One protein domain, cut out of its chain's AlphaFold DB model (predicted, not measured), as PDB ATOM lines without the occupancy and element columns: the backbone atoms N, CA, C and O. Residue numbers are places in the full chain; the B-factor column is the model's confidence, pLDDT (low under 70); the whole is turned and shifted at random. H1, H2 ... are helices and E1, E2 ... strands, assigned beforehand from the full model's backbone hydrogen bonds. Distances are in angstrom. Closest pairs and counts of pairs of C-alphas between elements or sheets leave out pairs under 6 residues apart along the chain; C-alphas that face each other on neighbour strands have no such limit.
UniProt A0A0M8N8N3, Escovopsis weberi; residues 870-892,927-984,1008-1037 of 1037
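Overview. This is residues 870 to 892, 927 to 984 and 1008 to 1037 of the 1037 residues of a protein of Escovopsis weberi (UniProt A0A0M8N8N3). Helix H1 sits in the middle of a small body, with H3 and H4 on one side, H2 and H6 on another, and a two-stranded sheet, E1 and E2, beside H1's later half. H5 lies at the rim near the first residue of H3, and residues 1032 to 1037 stick out as a tail that adds to the longest span. The printed part has 111 residues with six named helices and two named strands, in the order H1 E1 H2 E2 H3 H4 H5 H6; the sheet, E1 = E2, is parallel and the class is mostly helix. The whole is compact, with a radius of gyration of the C-alphas of 14.9 A and spans of 50 by 35 by 21 A.

Arrangement. Strands E1, residues 882 to 885, and E2, residues 942 to 945, are parallel neighbours at 44 degrees; N 883 and O 942 are 2.8 A apart and N 944 and O 883 3.0 A, both within hydrogen-bond range. H1, residues 870 to 880, has its closest C-alpha to E1 at Ser 877, 4.9 A from that of Ala 883. H4, residues 966 to 973, touches H1, the closest C-alphas being those of Ala 872 and Thr 967, 4.7 A apart; they run opposite ways at a steep tilt of 69 degrees, only just short of about perpendicular. H3, residues 946 to 958, only just touches H4, with 3 pairs of C-alphas within 8 A, made by residues 957 to 958 of H3 alone; the closest are those of Glu 958 and Arg 972, 6.6 A. H2, residues 927 to 936, and H1 are near each other, with 8 pairs of C-alphas within 10 A. H6, residues 1008 to 1020, touches H2 with residues 1008 to 1012 alone, about perpendicular at 74 degrees; the closest C-alphas are those of Ser 933 and Gln 1008, 5.1 A. The helix packing is mostly crossed, with 0 of these 3 touching pairs at a shallow tilt. H5, residues 978 to 982, touches no helix. Every O i to N i+4 pair is within hydrogen-bond range in H1, H2, H3, H5 and H6, but 2 of 4 in H4.

Along the chain. E1 spans 9.4 A and E2 10.5 A. H1, 15.2 A long, begins with C-alpha 870 at (140.925, 187.298, 175.151). H2 is 14.5 A, H3 16.0 A, H4 11.1 A and H5 6.2 A long. H6, 18.0 A, ends with C-alpha 1020 at (150.647, 180.345, 161.968).

Size, cuts and confidence. The C-alphas farthest apart, those of Gly 973 and Thr 1037, are 52.5 A apart. Residues 893 to 926 and 985 to 1007 are not printed, with C-alpha gaps of 9.3 A and 21.5 A. Of the links printed whole, none is long. Residues 958 to 965, 973, 983 and 1031 to 1037 have pLDDT under 70.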
ATOM      1  N   LEU A 870     142.050 187.633 176.033       89.50
ATOM      2  CA  LEU A 870     140.925 187.298 175.151       89.50
ATOM      3  C   LEU A 870     141.361 186.312 174.062       89.50
ATOM      4  O   LEU A 870     140.683 185.313 173.832       89.50
ATOM      5  N   ASN A 871     142.541 186.517 173.467       91.88
ATOM      6  CA  ASN A 871     143.166 185.552 172.562       91.88
ATOM      7  C   ASN A 871     143.334 184.174 173.227       91.88
ATOM      8  O   ASN A 871     143.042 183.159 172.596       91.88
ATOM      9  N   ALA A 872     143.785 184.122 174.486       90.81
ATOM     10  CA  ALA A 872     143.957 182.866 175.215       90.81
ATOM     11  C   ALA A 872     142.620 182.154 175.480       90.81
ATOM     12  O   ALA A 872     142.517 180.950 175.248       90.81
ATOM     13  N   MET A 873     141.584 182.895 175.892       92.31
ATOM     14  CA  MET A 873     140.228 182.364 176.078       92.31
ATOM     15  C   MET A 873     139.641 181.828 174.767       92.31
ATOM     16  O   MET A 873     139.121 180.712 174.751       92.31
ATOM     17  N   ILE A 874     139.763 182.574 173.662       94.25
ATOM     18  CA  ILE A 874     139.317 182.137 172.329       94.25
ATOM     19  C   ILE A 874     140.051 180.852 171.932       94.25
ATOM     20  O   ILE A 874     139.407 179.845 171.649       94.25
ATOM     21  N   VAL A 875     141.388 180.853 171.944       94.06
ATOM     22  CA  VAL A 875     142.200 179.704 171.514       94.06
ATOM     23  C   VAL A 875     141.914 178.456 172.345       94.06
ATOM     24  O   VAL A 875     141.705 177.391 171.765       94.06
ATOM     25  N   GLU A 876     141.864 178.553 173.676       93.62
ATOM     26  CA  GLU A 876     141.551 177.382 174.499       93.62
ATOM     27  C   GLU A 876     140.106 176.916 174.304       93.62
ATOM     28  O   GLU A 876     139.883 175.711 174.264       93.62
ATOM     29  N   SER A 877     139.143 177.815 174.070       95.06
ATOM     30  CA  SER A 877     137.767 177.423 173.726       95.06
ATOM     31  C   SER A 877     137.714 176.604 172.430       95.06
ATOM     32  O   SER A 877     137.140 175.511 172.395       95.06
ATOM     33  N   LEU A 878     138.389 177.076 171.375       94.94
ATOM     34  CA  LEU A 878     138.473 176.362 170.096       94.94
ATOM     35  C   LEU A 878     139.225 175.023 170.227       94.94
ATOM     36  O   LEU A 878     138.815 174.032 169.628       94.94
ATOM     37  N   ASN A 879     140.289 174.968 171.036       92.00
ATOM     38  CA  ASN A 879     141.067 173.748 171.291       92.00
ATOM     39  C   ASN A 879     140.383 172.760 172.259       92.00
ATOM     40  O   ASN A 879     140.802 171.602 172.343       92.00
ATOM     41  N   LEU A 880     139.372 173.197 173.015       92.25
ATOM     42  CA  LEU A 880     138.513 172.342 173.839       92.25
ATOM     43  C   LEU A 880     137.291 171.824 173.071       92.25
ATOM     44  O   LEU A 880     136.776 170.763 173.426       92.25
ATOM     45  N   GLY A 881     136.833 172.560 172.053       94.19
ATOM     46  CA  GLY A 881     135.547 172.341 171.383       94.19
ATOM     47  C   GLY A 881     134.352 172.951 172.126       94.19
ATOM     48  O   GLY A 881     133.213 172.681 171.757       94.19
ATOM     49  N   TYR A 882     134.595 173.778 173.150       95.56
ATOM     50  CA  TYR A 882     133.561 174.392 173.984       95.56
ATOM     51  C   TYR A 882     133.891 175.860 174.261       95.56
ATOM     52  O   TYR A 882     135.034 176.179 174.587       95.56
ATOM     53  N   ALA A 883     132.894 176.735 174.177       94.56
ATOM     54  CA  ALA A 883     132.992 178.161 174.471       94.56
ATOM     55  C   ALA A 883     132.227 178.512 175.765       94.56
ATOM     56  O   ALA A 883     131.216 177.866 176.064       94.56
ATOM     57  N   PRO A 884     132.685 179.514 176.539       94.44
ATOM     58  CA  PRO A 884     131.966 179.984 177.711       94.44
ATOM     59  C   PRO A 884     130.813 180.912 177.312       94.44
ATOM     60  O   PRO A 884     131.020 181.997 176.767       94.44
ATOM     61  N   SER A 885     129.600 180.497 177.657       91.62
ATOM     62  CA  SER A 885     128.382 181.297 177.601       91.62
ATOM     63  C   SER A 885     128.305 182.194 178.836       91.62
ATOM     64  O   SER A 885     128.215 181.710 179.968       91.62
ATOM     65  N   VAL A 886     128.354 183.509 178.613       89.81
ATOM     66  CA  VAL A 886     128.267 184.542 179.653       89.81
ATOM     67  C   VAL A 886     127.280 185.612 179.193       89.81
ATOM     68  O   VAL A 886     127.451 186.206 178.128       89.81
ATOM     69  N   GLU A 887     126.237 185.852 179.989       85.50
ATOM     70  CA  GLU A 887     125.197 186.839 179.684       85.50
ATOM     71  C   GLU A 887     125.792 188.251 179.540       85.50
ATOM     72  O   GLU A 887     126.587 188.680 180.372       85.50
ATOM     73  N   SER A 888     125.411 188.960 178.473       83.94
ATOM     74  CA  SER A 888     125.884 190.312 178.124       83.94
ATOM     75  C   SER A 888     127.406 190.512 178.006       83.94
ATOM     76  O   SER A 888     127.860 191.654 177.939       83.94
ATOM     77  N   TRP A 889     128.209 189.446 177.900       89.56
ATOM     78  CA  TRP A 889     129.651 189.580 177.675       89.56
ATOM     79  C   TRP A 889     129.957 190.121 176.269       89.56
ATOM     80  O   TRP A 889     129.900 189.398 175.268       89.56
ATOM     81  N   ALA A 890     130.303 191.407 176.205       89.31
ATOM     82  CA  ALA A 890     130.804 192.070 175.007       89.31
ATOM     83  C   ALA A 890     132.331 191.926 174.901       89.31
ATOM     84  O   ALA A 890     133.059 192.187 175.857       89.31
ATOM     85  N   MET A 891     132.837 191.536 173.736       89.94
ATOM     86  CA  MET A 891     134.268 191.376 173.479       89.94
ATOM     87  C   MET A 891     134.817 192.627 172.790       89.94
ATOM     88  O   MET A 891     134.973 192.674 171.572       89.94
ATOM     89  N   GLU A 892     135.116 193.656 173.586       90.44
ATOM     90  CA  GLU A 892     135.873 194.813 173.098       90.44
ATOM     91  C   GLU A 892     137.273 194.341 172.670       90.44
ATOM     92  O   GLU A 892     137.982 193.683 173.435       90.44
ATOM     93  N   SER A 927     130.294 188.108 172.694       91.75
ATOM     94  CA  SER A 927     131.069 186.861 172.682       91.75
ATOM     95  C   SER A 927     130.438 185.784 171.792       91.75
ATOM     96  O   SER A 927     131.139 185.130 171.021       91.75
ATOM     97  N   THR A 928     129.107 185.670 171.805       91.00
ATOM     98  CA  THR A 928     128.345 184.800 170.899       91.00
ATOM     99  C   THR A 928     128.636 185.112 169.429       91.00
ATOM    100  O   THR A 928     129.004 184.205 168.690       91.00
ATOM    101  N   ALA A 929     128.586 186.383 169.010       92.38
ATOM    102  CA  ALA A 929     128.858 186.774 167.623       92.38
ATOM    103  C   ALA A 929     130.316 186.503 167.190       92.38
ATOM    104  O   ALA A 929     130.567 186.165 166.027       92.38
ATOM    105  N   ILE A 930     131.278 186.597 168.118       94.31
ATOM    106  CA  ILE A 930     132.678 186.208 167.883       94.31
ATOM    107  C   ILE A 930     132.799 184.689 167.678       94.31
ATOM    108  O   ILE A 930     133.427 184.251 166.709       94.31
ATOM    109  N   PHE A 931     132.176 183.877 168.536       94.56
ATOM    110  CA  PHE A 931     132.209 182.416 168.407       94.56
ATOM    111  C   PHE A 931     131.411 181.900 167.198       94.56
ATOM    112  O   PHE A 931     131.890 180.997 166.515       94.56
ATOM    113  N   ASP A 932     130.283 182.517 166.840       92.69
ATOM    114  CA  ASP A 932     129.541 182.211 165.607       92.69
ATOM    115  C   ASP A 932     130.381 182.531 164.357       92.69
ATOM    116  O   ASP A 932     130.492 181.714 163.435       92.69
ATOM    117  N   SER A 933     131.076 183.676 164.356       93.44
ATOM    118  CA  SER A 933     132.015 184.046 163.287       93.44
ATOM    119  C   SER A 933     133.158 183.032 163.140       93.44
ATOM    120  O   SER A 933     133.585 182.743 162.020       93.44
ATOM    121  N   LEU A 934     133.642 182.458 164.246       94.88
ATOM    122  CA  LEU A 934     134.648 181.388 164.259       94.88
ATOM    123  C   LEU A 934     134.071 180.027 163.827       94.88
ATOM    124  O   LEU A 934     134.746 179.276 163.113       94.88
ATOM    125  N   ALA A 935     132.814 179.735 164.163       93.75
ATOM    126  CA  ALA A 935     132.104 178.528 163.750       93.75
ATOM    127  C   ALA A 935     131.883 178.477 162.227       93.75
ATOM    128  O   ALA A 935     132.079 177.419 161.617       93.75
ATOM    129  N   GLU A 936     131.570 179.609 161.582       92.94
ATOM    130  CA  GLU A 936     131.550 179.716 160.112       92.94
ATOM    131  C   GLU A 936     132.939 179.528 159.475       92.94
ATOM    132  O   GLU A 936     133.054 179.066 158.338       92.94
ATOM    133  N   LEU A 937     134.012 179.855 160.202       94.50
ATOM    134  CA  LEU A 937     135.399 179.623 159.780       94.50
ATOM    135  C   LEU A 937     135.873 178.179 160.020       94.50
ATOM    136  O   LEU A 937     137.028 177.866 159.731       94.50
ATOM    137  N   GLY A 938     134.987 177.293 160.482       93.25
ATOM    138  CA  GLY A 938     135.248 175.868 160.695       93.25
ATOM    139  C   GLY A 938     135.590 175.486 162.136       93.25
ATOM    140  O   GLY A 938     135.729 174.296 162.413       93.25
ATOM    141  N   TYR A 939     135.680 176.447 163.058       95.06
ATOM    142  CA  TYR A 939     135.974 176.202 164.472       95.06
ATOM    143  C   TYR A 939     134.685 176.207 165.299       95.06
ATOM    144  O   TYR A 939     134.387 177.156 166.018       95.06
ATOM    145  N   ARG A 940     133.874 175.157 165.145       93.62
ATOM    146  CA  ARG A 940     132.633 175.010 165.917       93.62
ATOM    147  C   ARG A 940     132.934 174.679 167.377       93.62
ATOM    148  O   ARG A 940     133.763 173.814 167.648       93.62
ATOM    149  N   THR A 941     132.198 175.313 168.282       95.44
ATOM    150  CA  THR A 941     132.235 175.061 169.726       95.44
ATOM    151  C   THR A 941     130.823 174.908 170.277       95.44
ATOM    152  O   THR A 941     129.927 175.653 169.881       95.44
ATOM    153  N   GLU A 942     130.625 173.986 171.215       94.81
ATOM    154  CA  GLU A 942     129.400 173.914 172.021       94.81
ATOM    155  C   GLU A 942     129.449 174.947 173.162       94.81
ATOM    156  O   GLU A 942     130.526 175.342 173.600       94.81
ATOM    157  N   GLN A 943     128.298 175.435 173.625       93.69
ATOM    158  CA  GLN A 943     128.225 176.487 174.649       93.69
ATOM    159  C   GLN A 943     128.057 175.878 176.048       93.69
ATOM    160  O   GLN A 943     127.162 175.057 176.249       93.69
ATOM    161  N   LEU A 944     128.878 176.303 177.012       94.62
ATOM    162  CA  LEU A 944     128.807 175.891 178.424       94.62
ATOM    163  C   LEU A 944     128.631 177.103 179.348       94.62
ATOM    164  O   LEU A 944     129.215 178.148 179.064       94.62
ATOM    165  N   PRO A 945     127.918 176.987 180.482       94.88
ATOM    166  CA  PRO A 945     127.986 177.973 181.561       94.88
ATOM    167  C   PRO A 945     129.434 178.239 182.004       94.88
ATOM    168  O   PRO A 945     130.265 177.330 181.980       94.88
ATOM    169  N   TRP A 946     129.729 179.467 182.445       93.50
ATOM    170  CA  TRP A 946     131.084 179.894 182.830       93.50
ATOM    171  C   TRP A 946     131.815 178.899 183.748       93.50
ATOM    172  O   TRP A 946     132.913 178.449 183.420       93.50
ATOM    173  N   ASP A 947     131.191 178.504 184.860       92.94
ATOM    174  CA  ASP A 947     131.822 177.623 185.850       92.94
ATOM    175  C   ASP A 947     132.059 176.202 185.314       92.94
ATOM    176  O   ASP A 947     133.061 175.571 185.655       92.94
ATOM    177  N   GLU A 948     131.188 175.709 184.425       95.50
ATOM    178  CA  GLU A 948     131.364 174.421 183.744       95.50
ATOM    179  C   GLU A 948     132.511 174.480 182.726       95.50
ATOM    180  O   GLU A 948     133.320 173.552 182.650       95.50
ATOM    181  N   TRP A 949     132.638 175.592 181.992       95.38
ATOM    182  CA  TRP A 949     133.764 175.824 181.087       95.38
ATOM    183  C   TRP A 949     135.091 175.904 181.854       95.38
ATOM    184  O   TRP A 949     136.057 175.238 181.478       95.38
ATOM    185  N   VAL A 950     135.136 176.642 182.970       92.88
ATOM    186  CA  VAL A 950     136.323 176.728 183.837       92.88
ATOM    187  C   VAL A 950     136.661 175.365 184.444       92.88
ATOM    188  O   VAL A 950     137.831 174.980 184.440       92.88
ATOM    189  N   ALA A 951     135.676 174.600 184.922       91.75
ATOM    190  CA  ALA A 951     135.898 173.252 185.449       91.75
ATOM    191  C   ALA A 951     136.453 172.295 184.379       91.75
ATOM    192  O   ALA A 951     137.441 171.600 184.627       91.75
ATOM    193  N   MET A 952     135.883 172.312 183.171       92.25
ATOM    194  CA  MET A 952     136.352 171.504 182.042       92.25
ATOM    195  C   MET A 952     137.755 171.916 181.576       92.25
ATOM    196  O   MET A 952     138.587 171.056 181.269       92.25
ATOM    197  N   TRP A 953     138.042 173.220 181.521       93.06
ATOM    198  CA  TRP A 953     139.380 173.718 181.220       93.06
ATOM    199  C   TRP A 953     140.375 173.245 182.285       93.06
ATOM    200  O   TRP A 953     141.433 172.722 181.936       93.06
ATOM    201  N   ARG A 954     140.018 173.321 183.576       89.19
ATOM    202  CA  ARG A 954     140.873 172.844 184.673       89.19
ATOM    203  C   ARG A 954     141.206 171.362 184.555       89.19
ATOM    204  O   ARG A 954     142.385 171.009 184.540       89.19
ATOM    205  N   GLU A 955     140.196 170.513 184.383       87.75
ATOM    206  CA  GLU A 955     140.360 169.065 184.188       87.75
ATOM    207  C   GLU A 955     141.330 168.742 183.034       87.75
ATOM    208  O   GLU A 955     142.195 167.868 183.144       87.75
ATOM    209  N   LYS A 956     141.215 169.473 181.917       84.12
ATOM    210  CA  LYS A 956     141.947 169.190 180.675       84.12
ATOM    211  C   LYS A 956     143.290 169.922 180.539       84.12
ATOM    212  O   LYS A 956     144.079 169.514 179.684       84.12
ATOM    213  N   ARG A 957     143.559 170.975 181.329       80.56
ATOM    214  CA  ARG A 957     144.733 171.869 181.183       80.56
ATOM    215  C   ARG A 957     145.446 172.274 182.474       80.56
ATOM    216  O   ARG A 957     146.642 172.533 182.408       80.56
ATOM    217  N   GLU A 958     144.801 172.373 183.633       67.25
ATOM    218  CA  GLU A 958     145.437 173.001 184.813       67.25
ATOM    219  C   GLU A 958     146.633 172.183 185.338       67.25
ATOM    220  O   GLU A 958     147.667 172.756 185.677       67.25
ATOM    221  N   TRP A 959     146.540 170.850 185.288       59.84
ATOM    222  CA  TRP A 959     147.476 169.921 185.946       59.84
ATOM    223  C   TRP A 959     148.429 169.162 185.007       59.84
ATOM    224  O   TRP A 959     149.094 168.216 185.431       59.84
ATOM    225  N   ARG A 960     148.504 169.545 183.727       58.72
ATOM    226  CA  ARG A 960     149.390 168.907 182.738       58.72
ATOM    227  C   ARG A 960     150.694 169.688 182.571       58.72
ATOM    228  O   ARG A 960     150.683 170.884 182.298       58.72
ATOM    229  N   SER A 961     151.823 168.995 182.716       43.06
ATOM    230  CA  SER A 961     153.171 169.549 182.543       43.06
ATOM    231  C   SER A 961     153.878 168.894 181.352       43.06
ATOM    232  O   SER A 961     154.202 167.707 181.407       43.06
ATOM    233  N   GLY A 962     154.135 169.661 180.293       52.19
ATOM    234  CA  GLY A 962     154.782 169.203 179.060       52.19
ATOM    235  C   GLY A 962     154.871 170.327 178.023       52.19
ATOM    236  O   GLY A 962     154.679 171.493 178.368       52.19
ATOM    237  N   GLU A 963     155.127 169.983 176.759       45.31
ATOM    238  CA  GLU A 963     155.134 170.917 175.615       45.31
ATOM    239  C   GLU A 963     153.703 171.342 175.206       45.31
ATOM    240  O   GLU A 963     153.251 171.098 174.090       45.31
ATOM    241  N   GLU A 964     152.948 171.934 176.135       56.16
ATOM    242  CA  GLU A 964     151.578 172.407 175.890       56.16
ATOM    243  C   GLU A 964     151.519 173.848 175.350       56.16
ATOM    244  O   GLU A 964     152.493 174.603 175.375       56.16
ATOM    245  N   ALA A 965     150.346 174.238 174.841       60.84
ATOM    246  CA  ALA A 965     150.133 175.536 174.215       60.84
ATOM    247  C   ALA A 965     150.330 176.709 175.195       60.84
ATOM    248  O   ALA A 965     149.762 176.751 176.285       60.84
ATOM    249  N   PHE A 966     151.079 177.714 174.736       73.31
ATOM    250  CA  PHE A 966     151.400 178.958 175.447       73.31
ATOM    251  C   PHE A 966     150.166 179.710 175.996       73.31
ATOM    252  O   PHE A 966     150.247 180.404 177.005       73.31
ATOM    253  N   THR A 967     149.006 179.544 175.360       83.12
ATOM    254  CA  THR A 967     147.715 180.109 175.781       83.12
ATOM    255  C   THR A 967     147.194 179.534 177.097       83.12
ATOM    256  O   THR A 967     146.607 180.271 177.890       83.12
ATOM    257  N   ALA A 968     147.478 178.265 177.404       83.44
ATOM    258  CA  ALA A 968     147.112 177.672 178.688       83.44
ATOM    259  C   ALA A 968     147.902 178.290 179.859       83.44
ATOM    260  O   ALA A 968     147.349 178.448 180.945       83.44
ATOM    261  N   GLU A 969     149.161 178.706 179.657       80.81
ATOM    262  CA  GLU A 969     149.952 179.381 180.702       80.81
ATOM    263  C   GLU A 969     149.347 180.726 181.127       80.81
ATOM    264  O   GLU A 969     149.433 181.092 182.298       80.81
ATOM    265  N   ILE A 970     148.700 181.442 180.201       80.69
ATOM    266  CA  ILE A 970     148.052 182.736 180.466       80.69
ATOM    267  C   ILE A 970     146.877 182.544 181.431       80.69
ATOM    268  O   ILE A 970     146.809 183.216 182.457       80.69
ATOM    269  N   LEU A 971     146.008 181.566 181.156       83.25
ATOM    270  CA  LEU A 971     144.857 181.253 182.009       83.25
ATOM    271  C   LEU A 971     145.268 180.609 183.348       83.25
ATOM    272  O   LEU A 971     144.663 180.920 184.372       83.25
ATOM    273  N   ARG A 972     146.348 179.808 183.389       80.94
ATOM    274  CA  ARG A 972     146.978 179.366 184.657       80.94
ATOM    275  C   ARG A 972     147.504 180.552 185.482       80.94
ATOM    276  O   ARG A 972     147.503 180.489 186.707       80.94
ATOM    277  N   GLY A 973     147.966 181.617 184.822       66.56
ATOM    278  CA  GLY A 973     148.472 182.838 185.457       66.56
ATOM    279  C   GLY A 973     147.389 183.780 185.998       66.56
ATOM    280  O   GLY A 973     147.705 184.629 186.832       66.56
ATOM    281  N   GLY A 974     146.138 183.634 185.553       70.06
ATOM    282  CA  GLY A 974     145.006 184.439 186.009       70.06
ATOM    283  C   GLY A 974     143.748 184.222 185.170       70.06
ATOM    284  O   GLY A 974     143.519 184.936 184.197       70.06
ATOM    285  N   MET A 975     142.916 183.256 185.566       82.69
ATOM    286  CA  MET A 975     141.556 183.106 185.040       82.69
ATOM    287  C   MET A 975     140.690 184.293 185.519       82.69
ATOM    288  O   MET A 975     140.735 184.600 186.715       82.69
ATOM    289  N   PRO A 976     139.913 184.966 184.646       82.31
ATOM    290  CA  PRO A 976     139.007 186.040 185.059       82.31
ATOM    291  C   PRO A 976     137.836 185.512 185.906       82.31
ATOM    292  O   PRO A 976     137.586 184.308 185.965       82.31
ATOM    293  N   THR A 977     137.096 186.417 186.550       82.44
ATOM    294  CA  THR A 977     135.801 186.100 187.173       82.44
ATOM    295  C   THR A 977     134.655 186.402 186.203       82.44
ATOM    296  O   THR A 977     134.848 187.128 185.225       82.44
ATOM    297  N   ILE A 978     133.457 185.866 186.457       85.75
ATOM    298  CA  ILE A 978     132.302 186.094 185.576       85.75
ATOM    299  C   ILE A 978     131.904 187.577 185.533       85.75
ATOM    300  O   ILE A 978     131.623 188.109 184.463       85.75
ATOM    301  N   GLU A 979     131.992 188.288 186.658       79.12
ATOM    302  CA  GLU A 979     131.650 189.710 186.775       79.12
ATOM    303  C   GLU A 979     132.583 190.589 185.928       79.12
ATOM    304  O   GLU A 979     132.142 191.572 185.332       79.12
ATOM    305  N   ALA A 980     133.862 190.207 185.816       75.94
ATOM    306  CA  ALA A 980     134.841 190.886 184.966       75.94
ATOM    307  C   ALA A 980     134.576 190.688 183.459       75.94
ATOM    308  O   ALA A 980     135.022 191.500 182.649       75.94
ATOM    309  N   LEU A 981     133.845 189.632 183.080       82.81
ATOM    310  CA  LEU A 981     133.389 189.387 181.708       82.81
ATOM    311  C   LEU A 981     132.020 190.028 181.432       82.81
ATOM    312  O   LEU A 981     131.759 190.464 180.317       82.81
ATOM    313  N   GLN A 982     131.149 190.131 182.437       82.44
ATOM    314  CA  GLN A 982     129.850 190.802 182.306       82.44
ATOM    315  C   GLN A 982     129.979 192.333 182.279       82.44
ATOM    316  O   GLN A 982     129.229 193.003 181.573       82.44
ATOM    317  N   GLY A 983     130.931 192.900 183.024       68.25
ATOM    318  CA  GLY A 983     131.178 194.342 183.093       68.25
ATOM    319  C   GLY A 983     132.404 194.785 182.291       68.25
ATOM    320  O   GLY A 983     133.382 195.255 182.867       68.25
ATOM    321  N   VAL A 984     132.376 194.663 180.964       79.81
ATOM    322  CA  VAL A 984     133.497 195.120 180.121       79.81
ATOM    323  C   VAL A 984     133.526 196.648 180.010       79.81
ATOM    324  O   VAL A 984     132.497 197.309 179.888       79.81
ATOM    325  N   GLN A1008     133.682 188.674 160.502       92.38
ATOM    326  CA  GLN A1008     134.208 187.386 160.050       92.38
ATOM    327  C   GLN A1008     135.478 187.507 159.177       92.38
ATOM    328  O   GLN A1008     136.253 186.550 159.071       92.38
ATOM    329  N   ALA A1009     135.716 188.636 158.503       93.06
ATOM    330  CA  ALA A1009     136.935 188.852 157.728       93.06
ATOM    331  C   ALA A1009     138.133 189.145 158.643       93.06
ATOM    332  O   ALA A1009     139.190 188.536 158.449       93.06
ATOM    333  N   LEU A1010     137.952 189.971 159.673       94.50
ATOM    334  CA  LEU A1010     138.974 190.256 160.678       94.50
ATOM    335  C   LEU A1010     139.269 189.027 161.554       94.50
ATOM    336  O   LEU A1010     140.430 188.627 161.678       94.50
ATOM    337  N   MET A1011     138.238 188.320 162.028       94.94
ATOM    338  CA  MET A1011     138.411 187.058 162.766       94.94
ATOM    339  C   MET A1011     139.096 185.968 161.925       94.94
ATOM    340  O   MET A1011     139.891 185.186 162.452       94.94
ATOM    341  N   ARG A1012     138.895 185.945 160.598       95.44
ATOM    342  CA  ARG A1012     139.652 185.072 159.677       95.44
ATOM    343  C   ARG A1012     141.135 185.441 159.619       95.44
ATOM    344  O   ARG A1012     141.969 184.542 159.494       95.44
ATOM    345  N   THR A1013     141.482 186.723 159.702       96.00
ATOM    346  CA  THR A1013     142.880 187.174 159.777       96.00
ATOM    347  C   THR A1013     143.518 186.784 161.114       96.00
ATOM    348  O   THR A1013     144.635 186.264 161.119       96.00
ATOM    349  N   TYR A1014     142.806 186.925 162.235       95.56
ATOM    350  CA  TYR A1014     143.306 186.502 163.551       95.56
ATOM    351  C   TYR A1014     143.486 184.982 163.637       95.56
ATOM    352  O   TYR A1014     144.575 184.519 163.974       95.56
ATOM    353  N   ALA A1015     142.498 184.189 163.208       95.06
ATOM    354  CA  ALA A1015     142.609 182.729 163.181       95.06
ATOM    355  C   ALA A1015     143.757 182.225 162.281       95.06
ATOM    356  O   ALA A1015     144.426 181.248 162.621       95.06
ATOM    357  N   ARG A1016     144.058 182.917 161.167       94.75
ATOM    358  CA  ARG A1016     145.270 182.649 160.364       94.75
ATOM    359  C   ARG A1016     146.552 182.887 161.159       94.75
ATOM    360  O   ARG A1016     147.471 182.080 161.038       94.75
ATOM    361  N   HIS A1017     146.627 183.953 161.958       93.19
ATOM    362  CA  HIS A1017     147.790 184.207 162.809       93.19
ATOM    363  C   HIS A1017     147.908 183.175 163.936       93.19
ATOM    364  O   HIS A1017     149.001 182.668 164.173       93.19
ATOM    365  N   PHE A1018     146.799 182.804 164.583       93.69
ATOM    366  CA  PHE A1018     146.784 181.775 165.628       93.69
ATOM    367  C   PHE A1018     147.264 180.420 165.076       93.69
ATOM    368  O   PHE A1018     148.143 179.794 165.665       93.69
ATOM    369  N   PHE A1019     146.786 180.010 163.895       93.06
ATOM    370  CA  PHE A1019     147.304 178.830 163.193       93.06
ATOM    371  C   PHE A1019     148.798 178.963 162.845       93.06
ATOM    372  O   PHE A1019     149.578 178.059 163.131       93.06
ATOM    373  N   ALA A1020     149.238 180.105 162.302       90.00
ATOM    374  CA  ALA A1020     150.647 180.345 161.968       90.00
ATOM    375  C   ALA A1020     151.583 180.398 163.197       90.00
ATOM    376  O   ALA A1020     152.785 180.178 163.063       90.00
ATOM    377  N   ARG A1021     151.046 180.665 164.395       86.75
ATOM    378  CA  ARG A1021     151.743 180.560 165.689       86.75
ATOM    379  C   ARG A1021     151.713 179.145 166.291       86.75
ATOM    380  O   ARG A1021     152.323 178.943 167.337       86.75
ATOM    381  N   GLY A1022     151.018 178.191 165.668       88.94
ATOM    382  CA  GLY A1022     150.813 176.837 166.197       88.94
ATOM    383  C   GLY A1022     149.802 176.753 167.347       88.94
ATOM    384  O   GLY A1022     149.779 175.757 168.061       88.94
ATOM    385  N   TRP A1023     148.984 177.790 167.556       90.38
ATOM    386  CA  TRP A1023     147.983 177.839 168.630       90.38
ATOM    387  C   TRP A1023     146.690 177.091 168.283       90.38
ATOM    388  O   TRP A1023     145.973 176.675 169.184       90.38
ATOM    389  N   LEU A1024     146.397 176.911 166.992       90.62
ATOM    390  CA  LEU A1024     145.269 176.124 166.484       90.62
ATOM    391  C   LEU A1024     145.791 175.003 165.580       90.62
ATOM    392  O   LEU A1024     146.741 175.211 164.826       90.62
ATOM    393  N   ALA A1025     145.146 173.835 165.610       87.00
ATOM    394  CA  ALA A1025     145.568 172.663 164.834       87.00
ATOM    395  C   ALA A1025     145.275 172.755 163.320       87.00
ATOM    396  O   ALA A1025     145.828 171.988 162.532       87.00
ATOM    397  N   SER A1026     144.405 173.675 162.895       90.94
ATOM    398  CA  SER A1026     143.963 173.834 161.504       90.94
ATOM    399  C   SER A1026     143.831 175.313 161.106       90.94
ATOM    400  O   SER A1026     143.553 176.156 161.964       90.94
ATOM    401  N   PRO A1027     144.024 175.663 159.818       93.00
ATOM    402  CA  PRO A1027     143.761 177.008 159.310       93.00
ATOM    403  C   PRO A1027     142.251 177.236 159.109       93.00
ATOM    404  O   PRO A1027     141.526 176.270 158.852       93.00
ATOM    405  N   PRO A1028     141.769 178.496 159.127       92.44
ATOM    406  CA  PRO A1028     140.355 178.784 158.913       92.44
ATOM    407  C   PRO A1028     139.908 178.349 157.517       92.44
ATOM    408  O   PRO A1028     140.639 178.512 156.529       92.44
ATOM    409  N   ALA A1029     138.679 177.842 157.435       88.06
ATOM    410  CA  ALA A1029     138.086 177.312 156.220       88.06
ATOM    411  C   ALA A1029     138.182 178.306 155.049       88.06
ATOM    412  O   ALA A1029     137.845 179.492 155.153       88.06
ATOM    413  N   LYS A1030     138.629 177.806 153.891       72.75
ATOM    414  CA  LYS A1030     138.561 178.565 152.640       72.75
ATOM    415  C   LYS A1030     137.092 178.701 152.248       72.75
ATOM    416  O   LYS A1030     136.415 177.695 152.058       72.75
ATOM    417  N   ARG A1031     136.618 179.941 152.084       58.94
ATOM    418  CA  ARG A1031     135.299 180.222 151.502       58.94
ATOM    419  C   ARG A1031     135.235 179.554 150.126       58.94
ATOM    420  O   ARG A1031     136.133 179.775 149.313       58.94
ATOM    421  N   ALA A1032     134.209 178.742 149.877       46.59
ATOM    422  CA  ALA A1032     133.992 178.163 148.558       46.59
ATOM    423  C   ALA A1032     133.768 179.299 147.549       46.59
ATOM    424  O   ALA A1032     132.846 180.103 147.698       46.59
ATOM    425  N   VAL A1033     134.646 179.398 146.550       42.16
ATOM    426  CA  VAL A1033     134.475 180.325 145.430       42.16
ATOM    427  C   VAL A1033     133.588 179.612 144.416       42.16
ATOM    428  O   VAL A1033     134.023 178.655 143.784       42.16
ATOM    429  N   ASN A1034     132.329 180.035 144.307       42.84
ATOM    430  CA  ASN A1034     131.385 179.438 143.363       42.84
ATOM    431  C   ASN A1034     131.785 179.781 141.918       42.84
ATOM    432  O   ASN A1034     131.932 180.954 141.581       42.84
ATOM    433  N   GLY A1035     131.922 178.750 141.078       38.88
ATOM    434  CA  GLY A1035     132.430 178.839 139.703       38.88
ATOM    435  C   GLY A1035     133.569 177.831 139.494       38.88
ATOM    436  O   GLY A1035     134.672 178.069 139.970       38.88
ATOM    437  N   HIS A1036     133.386 176.689 138.826       33.50
ATOM    438  CA  HIS A1036     132.258 176.250 137.992       33.50
ATOM    439  C   HIS A1036     131.876 174.776 138.221       33.50
ATOM    440  O   HIS A1036     132.564 174.044 138.930       33.50
ATOM    441  N   THR A1037     130.749 174.398 137.606       36.53
ATOM    442  CA  THR A1037     130.380 173.028 137.203       36.53
ATOM    443  C   THR A1037     131.447 172.371 136.337       36.53
ATOM    444  O   THR A1037     131.917 173.084 135.417       36.53
TER     445      THR A1037